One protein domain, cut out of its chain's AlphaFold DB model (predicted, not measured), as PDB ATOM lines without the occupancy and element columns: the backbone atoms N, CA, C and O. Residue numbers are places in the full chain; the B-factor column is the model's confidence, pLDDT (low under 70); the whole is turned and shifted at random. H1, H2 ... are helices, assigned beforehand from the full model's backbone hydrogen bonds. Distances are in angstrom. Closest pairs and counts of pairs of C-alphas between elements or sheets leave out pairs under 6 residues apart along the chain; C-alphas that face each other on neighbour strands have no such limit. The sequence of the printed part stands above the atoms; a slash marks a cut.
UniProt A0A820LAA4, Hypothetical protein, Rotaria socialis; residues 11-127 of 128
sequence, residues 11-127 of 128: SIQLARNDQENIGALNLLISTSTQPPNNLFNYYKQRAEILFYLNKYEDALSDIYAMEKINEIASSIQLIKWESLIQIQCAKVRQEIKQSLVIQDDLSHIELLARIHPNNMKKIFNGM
ATOM      1  N   SER A  11     104.026 214.125  95.512       74.25
ATOM      2  CA  SER A  11     103.630 212.729  95.734       74.25
ATOM      3  C   SER A  11     104.782 211.732  95.570       74.25
ATOM      4  O   SER A  11     104.867 210.755  96.313       74.25
ATOM      5  N   ILE A  12     105.696 211.982  94.627       70.75
ATOM      6  CA  ILE A  12     106.889 211.156  94.415       70.75
ATOM      7  C   ILE A  12     107.903 211.408  95.534       70.75
ATOM      8  O   ILE A  12     108.530 210.463  96.011       70.75
ATOM      9  N   GLN A  13     108.040 212.655  95.992       79.12
ATOM     10  CA  GLN A  13     108.916 212.979  97.116       79.12
ATOM     11  C   GLN A  13     108.431 212.328  98.420       79.12
ATOM     12  O   GLN A  13     109.240 211.759  99.151       79.12
ATOM     13  N   LEU A  14     107.120 212.343  98.679       79.25
ATOM     14  CA  LEU A  14     106.507 211.675  99.830       79.25
ATOM     15  C   LEU A  14     106.760 210.163  99.805       79.25
ATOM     16  O   LEU A  14     107.294 209.623 100.767       79.25
ATOM     17  N   ALA A  15     106.502 209.502  98.673       75.81
ATOM     18  CA  ALA A  15     106.748 208.065  98.536       75.81
ATOM     19  C   ALA A  15     108.232 207.686  98.723       75.81
ATOM     20  O   ALA A  15     108.542 206.631  99.278       75.81
ATOM     21  N   ARG A  16     109.167 208.542  98.279       73.75
ATOM     22  CA  ARG A  16     110.609 208.348  98.515       73.75
ATOM     23  C   ARG A  16     110.958 208.458  99.994       73.75
ATOM     24  O   ARG A  16     111.639 207.575 100.509       73.75
ATOM     25  N   ASN A  17     110.453 209.490 100.665       83.50
ATOM     26  CA  ASN A  17     110.664 209.679 102.098       83.50
ATOM     27  C   ASN A  17     110.100 208.489 102.894       83.50
ATOM     28  O   ASN A  17     110.770 207.970 103.782       83.50
ATOM     29  N   ASP A  18     108.912 207.997 102.536       86.69
ATOM     30  CA  ASP A  18     108.297 206.820 103.159       86.69
ATOM     31  C   ASP A  18     109.144 205.551 102.968       86.69
ATOM     32  O   ASP A  18     109.319 204.758 103.896       86.69
ATOM     33  N   GLN A  19     109.735 205.371 101.786       84.69
ATOM     34  CA  GLN A  19     110.614 204.240 101.499       84.69
ATOM     35  C   GLN A  19     111.949 204.325 102.265       84.69
ATOM     36  O   GLN A  19     112.437 203.304 102.760       84.69
ATOM     37  N   GLU A  20     112.532 205.519 102.400       85.88
ATOM     38  CA  GLU A  20     113.718 205.757 103.235       85.88
ATOM     39  C   GLU A  20     113.411 205.511 104.723       85.88
ATOM     40  O   GLU A  20     114.180 204.828 105.408       85.88
ATOM     41  N   ASN A  21     112.242 205.959 105.196       89.69
ATOM     42  CA  ASN A  21     111.756 205.714 106.555       89.69
ATOM     43  C   ASN A  21     111.600 204.215 106.843       89.69
ATOM     44  O   ASN A  21     112.039 203.743 107.894       89.69
ATOM     45  N   ILE A  22     111.055 203.435 105.899       92.25
ATOM     46  CA  ILE A  22     111.010 201.968 106.015       92.25
ATOM     47  C   ILE A  22     112.423 201.388 106.147       92.25
ATOM     48  O   ILE A  22     112.650 200.520 106.990       92.25
ATOM     49  N   GLY A  23     113.381 201.863 105.347       89.75
ATOM     50  CA  GLY A  23     114.776 201.419 105.417       89.75
ATOM     51  C   GLY A  23     115.402 201.651 106.795       89.75
ATOM     52  O   GLY A  23     116.017 200.741 107.358       89.75
ATOM     53  N   ALA A  24     115.187 202.834 107.374       89.94
ATOM     54  CA  ALA A  24     115.650 203.162 108.720       89.94
ATOM     55  C   ALA A  24     114.985 202.278 109.793       89.94
ATOM     56  O   ALA A  24     115.671 201.743 110.668       89.94
ATOM     57  N   LEU A  25     113.669 202.063 109.699       91.50
ATOM     58  CA  LEU A  25     112.922 201.202 110.621       91.50
ATOM     59  C   LEU A  25     113.379 199.741 110.538       91.50
ATOM     60  O   LEU A  25     113.536 199.097 111.573       91.50
ATOM     61  N   ASN A  26     113.671 199.228 109.339       92.75
ATOM     62  CA  ASN A  26     114.219 197.882 109.152       92.75
ATOM     63  C   ASN A  26     115.539 197.700 109.907       92.75
ATOM     64  O   ASN A  26     115.730 196.679 110.569       92.75
ATOM     65  N   LEU A  27     116.428 198.697 109.837       91.19
ATOM     66  CA  LEU A  27     117.693 198.663 110.563       91.19
ATOM     67  C   LEU A  27     117.444 198.623 112.075       91.19
ATOM     68  O   LEU A  27     117.967 197.734 112.745       91.19
ATOM     69  N   LEU A  28     116.600 199.516 112.600       90.12
ATOM     70  CA  LEU A  28     116.270 199.569 114.029       90.12
ATOM     71  C   LEU A  28     115.666 198.251 114.532       90.12
ATOM     72  O   LEU A  28     116.111 197.726 115.553       90.12
ATOM     73  N   ILE A  29     114.722 197.677 113.783       90.00
ATOM     74  CA  ILE A  29     114.077 196.394 114.094       90.00
ATOM     75  C   ILE A  29     115.084 195.235 114.072       90.00
ATOM     76  O   ILE A  29     115.009 194.342 114.912       90.00
ATOM     77  N   SER A  30     116.040 195.244 113.136       89.00
ATOM     78  CA  SER A  30     117.035 194.171 112.998       89.00
ATOM     79  C   SER A  30     118.075 194.132 114.124       89.00
ATOM     80  O   SER A  30     118.753 193.120 114.303       89.00
ATOM     81  N   THR A  31     118.211 195.213 114.901       83.62
ATOM     82  CA  THR A  31     119.145 195.246 116.032       83.62
ATOM     83  C   THR A  31     118.587 194.464 117.225       83.62
ATOM     84  O   THR A  31     117.532 194.784 117.766       83.62
ATOM     85  N   SER A  32     119.316 193.439 117.677       60.84
ATOM     86  CA  SER A  32     118.876 192.488 118.714       60.84
ATOM     87  C   SER A  32     118.794 193.056 120.141       60.84
ATOM     88  O   SER A  32     118.515 192.319 121.082       60.84
ATOM     89  N   THR A  33     119.042 194.354 120.324       80.44
ATOM     90  CA  THR A  33     119.137 195.010 121.636       80.44
ATOM     91  C   THR A  33     117.963 195.937 121.944       80.44
ATOM     92  O   THR A  33     118.001 196.645 122.951       80.44
ATOM     93  N   GLN A  34     116.935 195.994 121.091       81.44
ATOM     94  CA  GLN A  34     115.810 196.899 121.319       81.44
ATOM     95  C   GLN A  34     114.919 196.414 122.471       81.44
ATOM     96  O   GLN A  34     114.495 195.257 122.475       81.44
ATOM     97  N   PRO A  35     114.566 197.293 123.427       84.94
ATOM     98  CA  PRO A  35     113.536 196.993 124.411       84.94
ATOM     99  C   PRO A  35     112.203 196.640 123.728       84.94
ATOM    100  O   PRO A  35     111.869 197.271 122.720       84.94
ATOM    101  N   PRO A  36     111.388 195.733 124.302       84.88
ATOM    102  CA  PRO A  36     110.087 195.341 123.749       84.88
ATOM    103  C   PRO A  36     109.202 196.528 123.342       84.88
ATOM    104  O   PRO A  36     108.677 196.567 122.236       84.88
ATOM    105  N   ASN A  37     109.109 197.560 124.184       84.81
ATOM    106  CA  ASN A  37     108.300 198.745 123.885       84.81
ATOM    107  C   ASN A  37     108.811 199.545 122.670       84.81
ATOM    108  O   ASN A  37     108.020 200.053 121.878       84.81
ATOM    109  N   ASN A  38     110.132 199.653 122.493       87.25
ATOM    110  CA  ASN A  38     110.704 200.336 121.329       87.25
ATOM    111  C   ASN A  38     110.434 199.536 120.062       87.25
ATOM    112  O   ASN A  38     109.987 200.091 119.063       87.25
ATOM    113  N   LEU A  39     110.645 198.223 120.140       89.31
ATOM    114  CA  LEU A  39     110.400 197.320 119.034       89.31
ATOM    115  C   LEU A  39     108.921 197.353 118.607       89.31
ATOM    116  O   LEU A  39     108.637 197.467 117.418       89.31
ATOM    117  N   PHE A  40     107.989 197.371 119.568       88.88
ATOM    118  CA  PHE A  40     106.560 197.567 119.312       88.88
ATOM    119  C   PHE A  40     106.290 198.871 118.548       88.88
ATOM    120  O   PHE A  40     105.599 198.864 117.533       88.88
ATOM    121  N   ASN A  41     106.871 199.990 118.991       88.00
ATOM    122  CA  ASN A  41     106.684 201.284 118.331       88.00
ATOM    123  C   ASN A  41     107.267 201.321 116.911       88.00
ATOM    124  O   ASN A  41     106.658 201.925 116.029       88.00
ATOM    125  N   TYR A  42     108.405 200.665 116.668       91.31
ATOM    126  CA  TYR A  42     108.990 200.587 115.328       91.31
ATOM    127  C   TYR A  42     108.137 199.750 114.378       91.31
ATOM    128  O   TYR A  42     107.890 200.187 113.255       91.31
ATOM    129  N   TYR A  43     107.624 198.602 114.832       92.00
ATOM    130  CA  TYR A  43     106.673 197.819 114.043       92.00
ATOM    131  C   TYR A  43     105.382 198.592 113.773       92.00
ATOM    132  O   TYR A  43     104.894 198.576 112.650       92.00
ATOM    133  N   LYS A  44     104.864 199.333 114.760       90.56
ATOM    134  CA  LYS A  44     103.674 200.171 114.571       90.56
ATOM    135  C   LYS A  44     103.882 201.216 113.475       90.56
ATOM    136  O   LYS A  44     103.074 201.304 112.557       90.56
ATOM    137  N   GLN A  45     104.967 201.985 113.564       91.19
ATOM    138  CA  GLN A  45     105.282 203.024 112.579       91.19
ATOM    139  C   GLN A  45     105.493 202.428 111.184       91.19
ATOM    140  O   GLN A  45     104.999 202.971 110.199       91.19
ATOM    141  N   ARG A  46     106.183 201.283 111.091       94.00
ATOM    142  CA  ARG A  46     106.412 200.614 109.809       94.00
ATOM    143  C   ARG A  46     105.105 200.086 109.213       94.00
ATOM    144  O   ARG A  46     104.863 200.333 108.036       94.00
ATOM    145  N   ALA A  47     104.230 199.478 110.016       92.81
ATOM    146  CA  ALA A  47     102.910 199.020 109.583       92.81
ATOM    147  C   ALA A  47     102.046 200.161 109.020       92.81
ATOM    148  O   ALA A  47     101.407 199.992 107.982       92.81
ATOM    149  N   GLU A  48     102.049 201.328 109.674       90.56
ATOM    150  CA  GLU A  48     101.316 202.516 109.218       90.56
ATOM    151  C   GLU A  48     101.831 203.000 107.852       90.56
ATOM    152  O   GLU A  48     101.039 203.189 106.928       90.56
ATOM    153  N   ILE A  49     103.152 203.124 107.680       92.38
ATOM    154  CA  ILE A  49     103.747 203.529 106.395       92.38
ATOM    155  C   ILE A  49     103.449 202.485 105.308       92.38
ATOM    156  O   ILE A  49     103.015 202.830 104.208       92.38
ATOM    157  N   LEU A  50     103.629 201.196 105.609       94.00
ATOM    158  CA  LEU A  50     103.352 200.099 104.677       94.00
ATOM    159  C   LEU A  50     101.885 200.083 104.232       94.00
ATOM    160  O   LEU A  50     101.611 199.850 103.054       94.00
ATOM    161  N   PHE A  51     100.953 200.390 105.138       91.88
ATOM    162  CA  PHE A  51      99.538 200.532 104.809       91.88
ATOM    163  C   PHE A  51      99.295 201.653 103.789       91.88
ATOM    164  O   PHE A  51      98.608 201.423 102.794       91.88
ATOM    165  N   TYR A  52      99.884 202.838 103.985       89.31
ATOM    166  CA  TYR A  52      99.744 203.955 103.039       89.31
ATOM    167  C   TYR A  52     100.418 203.696 101.687       89.31
ATOM    168  O   TYR A  52      99.964 204.207 100.664       89.31
ATOM    169  N   LEU A  53     101.447 202.847 101.659       89.75
ATOM    170  CA  LEU A  53     102.091 202.382 100.429       89.75
ATOM    171  C   LEU A  53     101.385 201.182  99.774       89.75
ATOM    172  O   LEU A  53     101.920 200.608  98.825       89.75
ATOM    173  N   ASN A  54     100.204 200.786 100.260       92.06
ATOM    174  CA  ASN A  54      99.435 199.626  99.794       92.06
ATOM    175  C   ASN A  54     100.183 198.281  99.896       92.06
ATOM    176  O   ASN A  54      99.839 197.316  99.216       92.06
ATOM    177  N   LYS A  55     101.197 198.190 100.764       93.44
ATOM    178  CA  LYS A  55     101.932 196.953 101.075       93.44
ATOM    179  C   LYS A  55     101.261 196.240 102.247       93.44
ATOM    180  O   LYS A  55     101.819 196.123 103.338       93.44
ATOM    181  N   TYR A  56     100.011 195.828 102.042       95.31
ATOM    182  CA  TYR A  56      99.136 195.375 103.123       95.31
ATOM    183  C   TYR A  56      99.602 194.070 103.781       95.31
ATOM    184  O   TYR A  56      99.522 193.951 105.001       95.31
ATOM    185  N   GLU A  57     100.134 193.112 103.019       94.88
ATOM    186  CA  GLU A  57     100.702 191.881 103.581       94.88
ATOM    187  C   GLU A  57     101.908 192.147 104.492       94.88
ATOM    188  O   GLU A  57     102.009 191.546 105.564       94.88
ATOM    189  N   ASP A  58     102.788 193.074 104.104       95.50
ATOM    190  CA  ASP A  58     103.940 193.463 104.923       95.50
ATOM    191  C   ASP A  58     103.469 194.187 106.193       95.50
ATOM    192  O   ASP A  58     103.927 193.877 107.293       95.50
ATOM    193  N   ALA A  59     102.493 195.096 106.063       95.25
ATOM    194  CA  ALA A  59     101.882 195.773 107.204       95.25
ATOM    195  C   ALA A  59     101.248 194.769 108.182       95.25
ATOM    196  O   ALA A  59     101.384 194.912 109.395       95.25
ATOM    197  N   LEU A  60     100.595 193.723 107.670       95.25
ATOM    198  CA  LEU A  60     100.005 192.662 108.488       95.25
ATOM    199  C   LEU A  60     101.075 191.840 109.223       95.25
ATOM    200  O   LEU A  60     100.876 191.456 110.373       95.25
ATOM    201  N   SER A  61     102.225 191.602 108.588       95.31
ATOM    202  CA  SER A  61     103.362 190.945 109.238       95.31
ATOM    203  C   SER A  61     103.840 191.727 110.469       95.31
ATOM    204  O   SER A  61     104.096 191.131 111.518       95.31
ATOM    205  N   ASP A  62     103.872 193.058 110.374       94.19
ATOM    206  CA  ASP A  62     104.238 193.942 111.486       94.19
ATOM    207  C   ASP A  62     103.210 193.930 112.617       94.19
ATOM    208  O   ASP A  62     103.589 193.951 113.789       94.19
ATOM    209  N   ILE A  63     101.919 193.824 112.286       92.38
ATOM    210  CA  ILE A  63     100.856 193.618 113.279       92.38
ATOM    211  C   ILE A  63     101.120 192.341 114.083       92.38
ATOM    212  O   ILE A  63     101.172 192.390 115.311       92.38
ATOM    213  N   TYR A  64     101.391 191.220 113.413       91.62
ATOM    214  CA  TYR A  64     101.690 189.957 114.093       91.62
ATOM    215  C   TYR A  64     102.995 189.994 114.893       91.62
ATOM    216  O   TYR A  64     103.120 189.318 115.917       91.62
ATOM    217  N   ALA A  65     103.984 190.774 114.456       91.31
ATOM    218  CA  ALA A  65     105.195 190.993 115.235       91.31
ATOM    219  C   ALA A  65     104.898 191.771 116.529       91.31
ATOM    220  O   ALA A  65     105.405 191.398 117.589       91.31
ATOM    221  N   MET A  66     104.038 192.794 116.475       89.75
ATOM    222  CA  MET A  66     103.597 193.546 117.654       89.75
ATOM    223  C   MET A  66     102.851 192.680 118.674       89.75
ATOM    224  O   MET A  66     103.105 192.808 119.872       89.75
ATOM    225  N   GLU A  67     101.978 191.779 118.218       87.62
ATOM    226  CA  GLU A  67     101.248 190.853 119.097       87.62
ATOM    227  C   GLU A  67     102.184 189.927 119.877       87.62
ATOM    228  O   GLU A  67     101.974 189.683 121.063       87.62
ATOM    229  N   LYS A  68     103.270 189.465 119.246       86.06
ATOM    230  CA  LYS A  68     104.273 188.605 119.896       86.06
ATOM    231  C   LYS A  68     105.096 189.329 120.960       86.06
ATOM    232  O   LYS A  68     105.610 188.690 121.869       86.06
ATOM    233  N   ILE A  69     105.265 190.643 120.828       84.12
ATOM    234  CA  ILE A  69     106.031 191.463 121.778       84.12
ATOM    235  C   ILE A  69     105.204 191.756 123.029       84.12
ATOM    236  O   ILE A  69     105.748 191.834 124.130       84.12
ATOM    237  N   ASN A  70     103.899 191.954 122.855       69.44
ATOM    238  CA  ASN A  70     102.984 192.324 123.921       69.44
ATOM    239  C   ASN A  70     102.010 191.171 124.203       69.44
ATOM    240  O   ASN A  70     100.842 191.246 123.826       69.44
ATOM    241  N   GLU A  71     102.484 190.129 124.897       56.94
ATOM    242  CA  GLU A  71     101.720 188.905 125.225       56.94
ATOM    243  C   GLU A  71     100.369 189.152 125.942       56.94
ATOM    244  O   GLU A  71      99.574 188.224 126.075       56.94
ATOM    245  N   ILE A  72     100.080 190.375 126.414       54.88
ATOM    246  CA  ILE A  72      98.941 190.664 127.304       54.88
ATOM    247  C   ILE A  72      97.897 191.624 126.698       54.88
ATOM    248  O   ILE A  72      96.813 191.772 127.260       54.88
ATOM    249  N   ALA A  73      98.119 192.240 125.531       53.00
ATOM    250  CA  ALA A  73      97.067 193.076 124.943       53.00
ATOM    251  C   ALA A  73      97.138 193.179 123.418       53.00
ATOM    252  O   ALA A  73      97.750 194.106 122.877       53.00
ATOM    253  N   SER A  74      96.338 192.359 122.732       63.16
ATOM    254  CA  SER A  74      95.680 192.813 121.503       63.16
ATOM    255  C   SER A  74      94.771 193.980 121.891       63.16
ATOM    256  O   SER A  74      93.593 193.820 122.211       63.16
ATOM    257  N   SER A  75      95.355 195.177 121.981       76.44
ATOM    258  CA  SER A  75      94.592 196.385 122.265       76.44
ATOM    259  C   SER A  75      93.490 196.512 121.213       76.44
ATOM    260  O   SER A  75      93.688 196.157 120.051       76.44
ATOM    261  N   ILE A  76      92.329 197.053 121.587       80.00
ATOM    262  CA  ILE A  76      91.222 197.289 120.641       80.00
ATOM    263  C   ILE A  76      91.708 198.054 119.395       80.00
ATOM    264  O   ILE A  76      91.177 197.871 118.303       80.00
ATOM    265  N   GLN A  77      92.729 198.904 119.543       81.00
ATOM    266  CA  GLN A  77      93.360 199.606 118.428       81.00
ATOM    267  C   GLN A  77      94.098 198.657 117.475       81.00
ATOM    268  O   GLN A  77      93.928 198.790 116.268       81.00
ATOM    269  N   LEU A  78      94.868 197.697 117.994       84.25
ATOM    270  CA  LEU A  78      95.599 196.728 117.176       84.25
ATOM    271  C   LEU A  78      94.640 195.825 116.391       84.25
ATOM    272  O   LEU A  78      94.799 195.687 115.184       84.25
ATOM    273  N   ILE A  79      93.573 195.341 117.037       88.12
ATOM    274  CA  ILE A  79      92.522 194.534 116.390       88.12
ATOM    275  C   ILE A  79      91.843 195.317 115.257       88.12
ATOM    276  O   ILE A  79      91.572 194.777 114.182       88.12
ATOM    277  N   LYS A  80      91.566 196.611 115.474       88.69
ATOM    278  CA  LYS A  80      90.995 197.487 114.439       88.69
ATOM    279  C   LYS A  80      91.930 197.636 113.242       88.69
ATOM    280  O   LYS A  80      91.462 197.549 112.108       88.69
ATOM    281  N   TRP A  81      93.218 197.860 113.489       88.75
ATOM    282  CA  TRP A  81      94.223 197.966 112.432       88.75
ATOM    283  C   TRP A  81      94.383 196.658 111.665       88.75
ATOM    284  O   TRP A  81      94.340 196.675 110.438       88.75
ATOM    285  N   GLU A  82      94.469 195.530 112.367       92.06
ATOM    286  CA  GLU A  82      94.523 194.205 111.754       92.06
ATOM    287  C   GLU A  82      93.317 193.973 110.837       92.06
ATOM    288  O   GLU A  82      93.475 193.655 109.660       92.06
ATOM    289  N   SER A  83      92.109 194.221 111.352       93.62
ATOM    290  CA  SER A  83      90.858 194.056 110.603       93.62
ATOM    291  C   SER A  83      90.836 194.930 109.348       93.62
ATOM    292  O   SER A  83      90.447 194.476 108.272       93.62
ATOM    293  N   LEU A  84      91.275 196.188 109.465       93.88
ATOM    294  CA  LEU A  84      91.352 197.114 108.338       93.88
ATOM    295  C   LEU A  84      92.338 196.625 107.271       93.88
ATOM    296  O   LEU A  84      91.995 196.619 106.088       93.88
ATOM    297  N   ILE A  85      93.533 196.195 107.680       93.25
ATOM    298  CA  ILE A  85      94.565 195.672 106.777       93.25
ATOM    299  C   ILE A  85      94.061 194.407 106.070       93.25
ATOM    300  O   ILE A  85      94.156 194.314 104.848       93.25
ATOM    301  N   GLN A  86      93.441 193.472 106.796       94.38
ATOM    302  CA  GLN A  86      92.879 192.250 106.214       94.38
ATOM    303  C   GLN A  86      91.794 192.538 105.166       94.38
ATOM    304  O   GLN A  86      91.766 191.890 104.117       94.38
ATOM    305  N   ILE A  87      90.928 193.530 105.408       96.25
ATOM    306  CA  ILE A  87      89.928 193.972 104.424       96.25
ATOM    307  C   ILE A  87      90.611 194.477 103.147       96.25
ATOM    308  O   ILE A  87      90.155 194.154 102.049       96.25
ATOM    309  N   GLN A  88      91.699 195.243 103.263       95.25
ATOM    310  CA  GLN A  88      92.427 195.732 102.090       95.25
ATOM    311  C   GLN A  88      93.148 194.603 101.341       95.25
ATOM    312  O   GLN A  88      93.024 194.520 100.119       95.25
ATOM    313  N   CYS A  89      93.784 193.664 102.051       92.44
ATOM    314  CA  CYS A  89      94.340 192.449 101.442       92.44
ATOM    315  C   CYS A  89      93.276 191.687 100.635       92.44
ATOM    316  O   CYS A  89      93.528 191.246  99.514       92.44
ATOM    317  N   ALA A  90      92.068 191.529 101.187       94.38
ATOM    318  CA  ALA A  90      90.980 190.834 100.506       94.38
ATOM    319  C   ALA A  90      90.546 191.551  99.216       94.38
ATOM    320  O   ALA A  90      90.345 190.887  98.196       94.38
ATOM    321  N   LYS A  91      90.458 192.887  99.243       94.75
ATOM    322  CA  LYS A  91      90.125 193.703  98.065       94.75
ATOM    323  C   LYS A  91      91.172 193.570  96.965       94.75
ATOM    324  O   LYS A  91      90.819 193.187  95.855       94.75
ATOM    325  N   VAL A  92      92.451 193.763  97.289       92.75
ATOM    326  CA  VAL A  92      93.546 193.626  96.314       92.75
ATOM    327  C   VAL A  92      93.571 192.219  95.714       92.75
ATOM    328  O   VAL A  92      93.679 192.053  94.502       92.75
ATOM    329  N   ARG A  93      93.382 191.173  96.530       91.69
ATOM    330  CA  ARG A  93      93.298 189.790  96.027       91.69
ATOM    331  C   ARG A  93      92.113 189.572  95.092       91.69
ATOM    332  O   ARG A  93      92.224 188.785  94.153       91.69
ATOM    333  N   GLN A  94      90.976 190.208  95.355       93.75
ATOM    334  CA  GLN A  94      89.813 190.136  94.478       93.75
ATOM    335  C   GLN A  94      90.079 190.842  93.145       93.75
ATOM    336  O   GLN A  94      89.775 190.273  92.097       93.75
ATOM    337  N   GLU A  95      90.685 192.026  93.178       93.19
ATOM    338  CA  GLU A  95      91.064 192.788  91.984       93.19
ATOM    339  C   GLU A  95      92.063 192.008  91.122       93.19
ATOM    340  O   GLU A  95      91.826 191.826  89.930       93.19
ATOM    341  N   ILE A  96      93.106 191.428  91.731       91.12
ATOM    342  CA  ILE A  96      94.076 190.568  91.031       91.12
ATOM    343  C   ILE A  96      93.369 189.395  90.342       91.12
ATOM    344  O   ILE A  96      93.635 189.114  89.175       91.12
ATOM    345  N   LYS A  97      92.440 188.717  91.029       92.12
ATOM    346  CA  LYS A  97      91.674 187.612  90.430       92.12
ATOM    347  C   LYS A  97      90.870 188.068  89.215       92.12
ATOM    348  O   LYS A  97      90.847 187.359  88.216       92.12
ATOM    349  N   GLN A  98      90.223 189.229  89.291       91.31
ATOM    350  CA  GLN A  98      89.470 189.781  88.164       91.31
ATOM    351  C   GLN A  98      90.392 190.140  86.993       91.31
ATOM    352  O   GLN A  98      90.073 189.815  85.851       91.31
ATOM    353  N   SER A  99      91.552 190.744  87.262       90.44
ATOM    354  CA  SER A  99      92.537 191.069  86.225       90.44
ATOM    355  C   SER A  99      93.086 189.829  85.519       90.44
ATOM    356  O   SER A  99      93.236 189.857  84.301       90.44
ATOM    357  N   LEU A 100      93.332 188.734  86.247       89.88
ATOM    358  CA  LEU A 100      93.787 187.471  85.653       89.88
ATOM    359  C   LEU A 100      92.746 186.879  84.693       89.88
ATOM    360  O   LEU A 100      93.101 186.480  83.590       89.88
ATOM    361  N   VAL A 101      91.463 186.896  85.067       91.25
ATOM    362  CA  VAL A 101      90.378 186.433  84.180       91.25
ATOM    363  C   VAL A 101      90.321 187.271  82.900       91.25
ATOM    364  O   VAL A 101      90.271 186.720  81.805       91.25
ATOM    365  N   ILE A 102      90.400 188.600  83.021       89.88
ATOM    366  CA  ILE A 102      90.412 189.500  81.857       89.88
ATOM    367  C   ILE A 102      91.621 189.214  80.956       89.88
ATOM    368  O   ILE A 102      91.501 189.243  79.734       89.88
ATOM    369  N   GLN A 103      92.787 188.937  81.540       89.69
ATOM    370  CA  GLN A 103      93.993 188.610  80.782       89.69
ATOM    371  C   GLN A 103      93.843 187.301  79.991       89.69
ATOM    372  O   GLN A 103      94.273 187.233  78.834       89.69
ATOM    373  N   ASP A 104      93.214 186.284  80.579       89.56
ATOM    374  CA  ASP A 104      92.927 185.018  79.901       89.56
ATOM    375  C   ASP A 104      91.932 185.221  78.747       89.56
ATOM    376  O   ASP A 104      92.176 184.755  77.626       89.56
ATOM    377  N   ASP A 105      90.868 185.995  78.977       91.31
ATOM    378  CA  ASP A 105      89.880 186.345  77.949       91.31
ATOM    379  C   ASP A 105      90.523 187.123  76.789       91.31
ATOM    380  O   ASP A 105      90.295 186.804  75.618       91.31
ATOM    381  N   LEU A 106      91.379 188.107  77.091       89.75
ATOM    382  CA  LEU A 106      92.127 188.861  76.080       89.75
ATOM    383  C   LEU A 106      93.041 187.946  75.263       89.75
ATOM    384  O   LEU A 106      93.041 188.020  74.034       89.75
ATOM    385  N   SER A 107      93.758 187.035  75.922       90.88
ATOM    386  CA  SER A 107      94.625 186.061  75.249       90.88
ATOM    387  C   SER A 107      93.825 185.148  74.309       90.88
ATOM    388  O   SER A 107      94.268 184.839  73.198       90.88
ATOM    389  N   HIS A 108      92.617 184.751  74.717       87.75
ATOM    390  CA  HIS A 108      91.713 183.964  73.881       87.75
ATOM    391  C   HIS A 108      91.208 184.760  72.667       87.75
ATOM    392  O   HIS A 108      91.228 184.259  71.540       87.75
ATOM    393  N   ILE A 109      90.813 186.020  72.868       87.50
ATOM    394  CA  ILE A 109      90.382 186.927  71.795       87.50
ATOM    395  C   ILE A 109      91.516 187.159  70.789       87.50
ATOM    396  O   ILE A 109      91.285 187.105  69.578       87.50
ATOM    397  N   GLU A 110      92.744 187.371  71.261       89.00
ATOM    398  CA  GLU A 110      93.919 187.530  70.402       89.00
ATOM    399  C   GLU A 110      94.189 186.280  69.558       89.00
ATOM    400  O   GLU A 110      94.491 186.390  68.364       89.00
ATOM    401  N   LEU A 111      94.041 185.086  70.141       91.62
ATOM    402  CA  LEU A 111      94.160 183.831  69.402       91.62
ATOM    403  C   LEU A 111      93.093 183.735  68.304       91.62
ATOM    404  O   LEU A 111      93.437 183.465  67.151       91.62
ATOM    405  N   LEU A 112      91.825 184.012  68.632       88.06
ATOM    406  CA  LEU A 112      90.716 184.025  67.671       88.06
ATOM    407  C   LEU A 112      90.952 185.028  66.534       88.06
ATOM    408  O   LEU A 112      90.705 184.709  65.369       88.06
ATOM    409  N   ALA A 113      91.487 186.212  66.840       87.62
ATOM    410  CA  ALA A 113      91.859 187.215  65.842       87.62
ATOM    411  C   ALA A 113      92.973 186.740  64.901       87.62
ATOM    412  O   ALA A 113      92.939 187.071  63.714       87.62
ATOM    413  N   ARG A 114      93.917 185.923  65.389       89.62
ATOM    414  CA  ARG A 114      94.969 185.324  64.553       89.62
ATOM    415  C   ARG A 114      94.436 184.215  63.644       89.62
ATOM    416  O   ARG A 114      94.806 184.182  62.474       89.62
ATOM    417  N   ILE A 115      93.576 183.327  64.149       92.69
ATOM    418  CA  ILE A 115      93.090 182.165  63.377       92.69
ATOM    419  C   ILE A 115      91.884 182.487  62.479       92.69
ATOM    420  O   ILE A 115      91.701 181.863  61.433       92.69
ATOM    421  N   HIS A 116      91.067 183.478  62.851       89.94
ATOM    422  CA  HIS A 116      89.845 183.867  62.138       89.94
ATOM    423  C   HIS A 116      89.741 185.390  61.926       89.94
ATOM    424  O   HIS A 116      88.741 186.012  62.307       89.94
ATOM    425  N   PRO A 117      90.717 186.022  61.248       86.75
ATOM    426  CA  PRO A 117      90.806 187.483  61.158       86.75
ATOM    427  C   PRO A 117      89.592 188.129  60.475       86.75
ATOM    428  O   PRO A 117      89.157 189.214  60.859       86.75
ATOM    429  N   ASN A 118      88.996 187.459  59.483       86.75
ATOM    430  CA  ASN A 118      87.831 187.982  58.762       86.75
ATOM    431  C   ASN A 118      86.540 187.929  59.595       86.75
ATOM    432  O   ASN A 118      85.696 188.813  59.453       86.75
ATOM    433  N   ASN A 119      86.389 186.927  60.468       83.56
ATOM    434  CA  ASN A 119      85.235 186.835  61.366       83.56
ATOM    435  C   ASN A 119      85.340 187.893  62.467       83.56
ATOM    436  O   ASN A 119      84.369 188.596  62.729       83.56
ATOM    437  N   MET A 120      86.537 188.083  63.025       84.06
ATOM    438  CA  MET A 120      86.773 189.104  64.047       84.06
ATOM    439  C   MET A 120      86.565 190.523  63.505       84.06
ATOM    440  O   MET A 120      85.892 191.323  64.150       84.06
ATOM    441  N   LYS A 121      87.010 190.823  62.272       79.62
ATOM    442  CA  LYS A 121      86.703 192.106  61.607       79.62
ATOM    443  C   LYS A 121      85.201 192.379  61.492       79.62
ATOM    444  O   LYS A 121      84.784 193.512  61.688       79.62
ATOM    445  N   LYS A 122      84.387 191.364  61.178       79.44
ATOM    446  CA  LYS A 122      82.924 191.518  61.090       79.44
ATOM    447  C   LYS A 122      82.286 191.790  62.452       79.44
ATOM    448  O   LYS A 122      81.382 192.612  62.522       79.44
ATOM    449  N   ILE A 123      82.762 191.123  63.503       77.69
ATOM    450  CA  ILE A 123      82.260 191.308  64.871       77.69
ATOM    451  C   ILE A 123      82.559 192.732  65.360       77.69
ATOM    452  O   ILE A 123      81.642 193.425  65.782       77.69
ATOM    453  N   PHE A 124      83.803 193.205  65.228       72.56
ATOM    454  CA  PHE A 124      84.180 194.542  65.705       72.56
ATOM    455  C   PHE A 124      83.621 195.688  64.846       72.56
ATOM    456  O   PHE A 124      83.270 196.729  65.391       72.56
ATOM    457  N   ASN A 125      83.471 195.504  63.528       74.75
ATOM    458  CA  ASN A 125      82.885 196.530  62.652       74.75
ATOM    459  C   ASN A 125      81.347 196.572  62.697       74.75
ATOM    460  O   ASN A 125      80.759 197.511  62.177       74.75
ATOM    461  N   GLY A 126      80.689 195.557  63.265       61.09
ATOM    462  CA  GLY A 126      79.234 195.534  63.455       61.09
ATOM    463  C   GLY A 126      78.761 196.196  64.754       61.09
ATOM    464  O   GLY A 126      77.562 196.210  65.009       61.09
ATOM    465  N   MET A 127      79.685 196.696  65.582       57.06
ATOM    466  CA  MET A 127      79.411 197.331  66.881       57.06
ATOM    467  C   MET A 127      79.406 198.872  66.835       57.06
ATOM    468  O   MET A 127      79.339 199.500  67.890       57.06
TER     469      MET A 127
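Overview. This is residues 11 to 127 of the 128 residues of the protein "Hypothetical protein" of Rotaria socialis (UniProt A0A820LAA4). A head of helices H1, H2, H3 and the first part of H4, running to and fro, has one long arm: H4 runs on far past the others, residues 93 to 108 sticking out, and short H5 turns aside at its tip. The printed part has 117 residues, all helix in class, H1 to H5 in order, extended with radius of gyration of the C-alphas 22.6 A and spans of 71 by 31 by 24 A.

Along the chain. H1, residues 11 to 30, begins at C-alpha 11 (103.630, 212.729, 95.734) and is 28.7 A long. H2 is residues 36 to 52, 24.7 A; H3 residues 56 to 69, 20.3 A; H4 residues 76 to 115, 59.3 A; H5 residues 117 to 125, 12.1 A, ending at C-alpha 125 (82.885, 196.530, 62.652).

Arrangement. H2, H3 and H4 form an up and down bundle, each helix running against the one before. H1 and H2, a hairpin, touch at C-alphas 22 and 46, their closest, 6.1 A. H2 and H3 touch at C-alphas 47 and 59, 4.2 A. H4 touches H3 with residues 78 to 89 alone. H5 is close to H4 but not clearly touching. In H1 to H5 every O i to N i+4 pair is within hydrogen-bond range.

Size, cuts and confidence. C-alphas 35 and 118, the farthest apart, are 71.1 A apart. The printed part has no cut and no long link. pLDDT is under 70 at residues 32, 70 to 74 and 126 to 127.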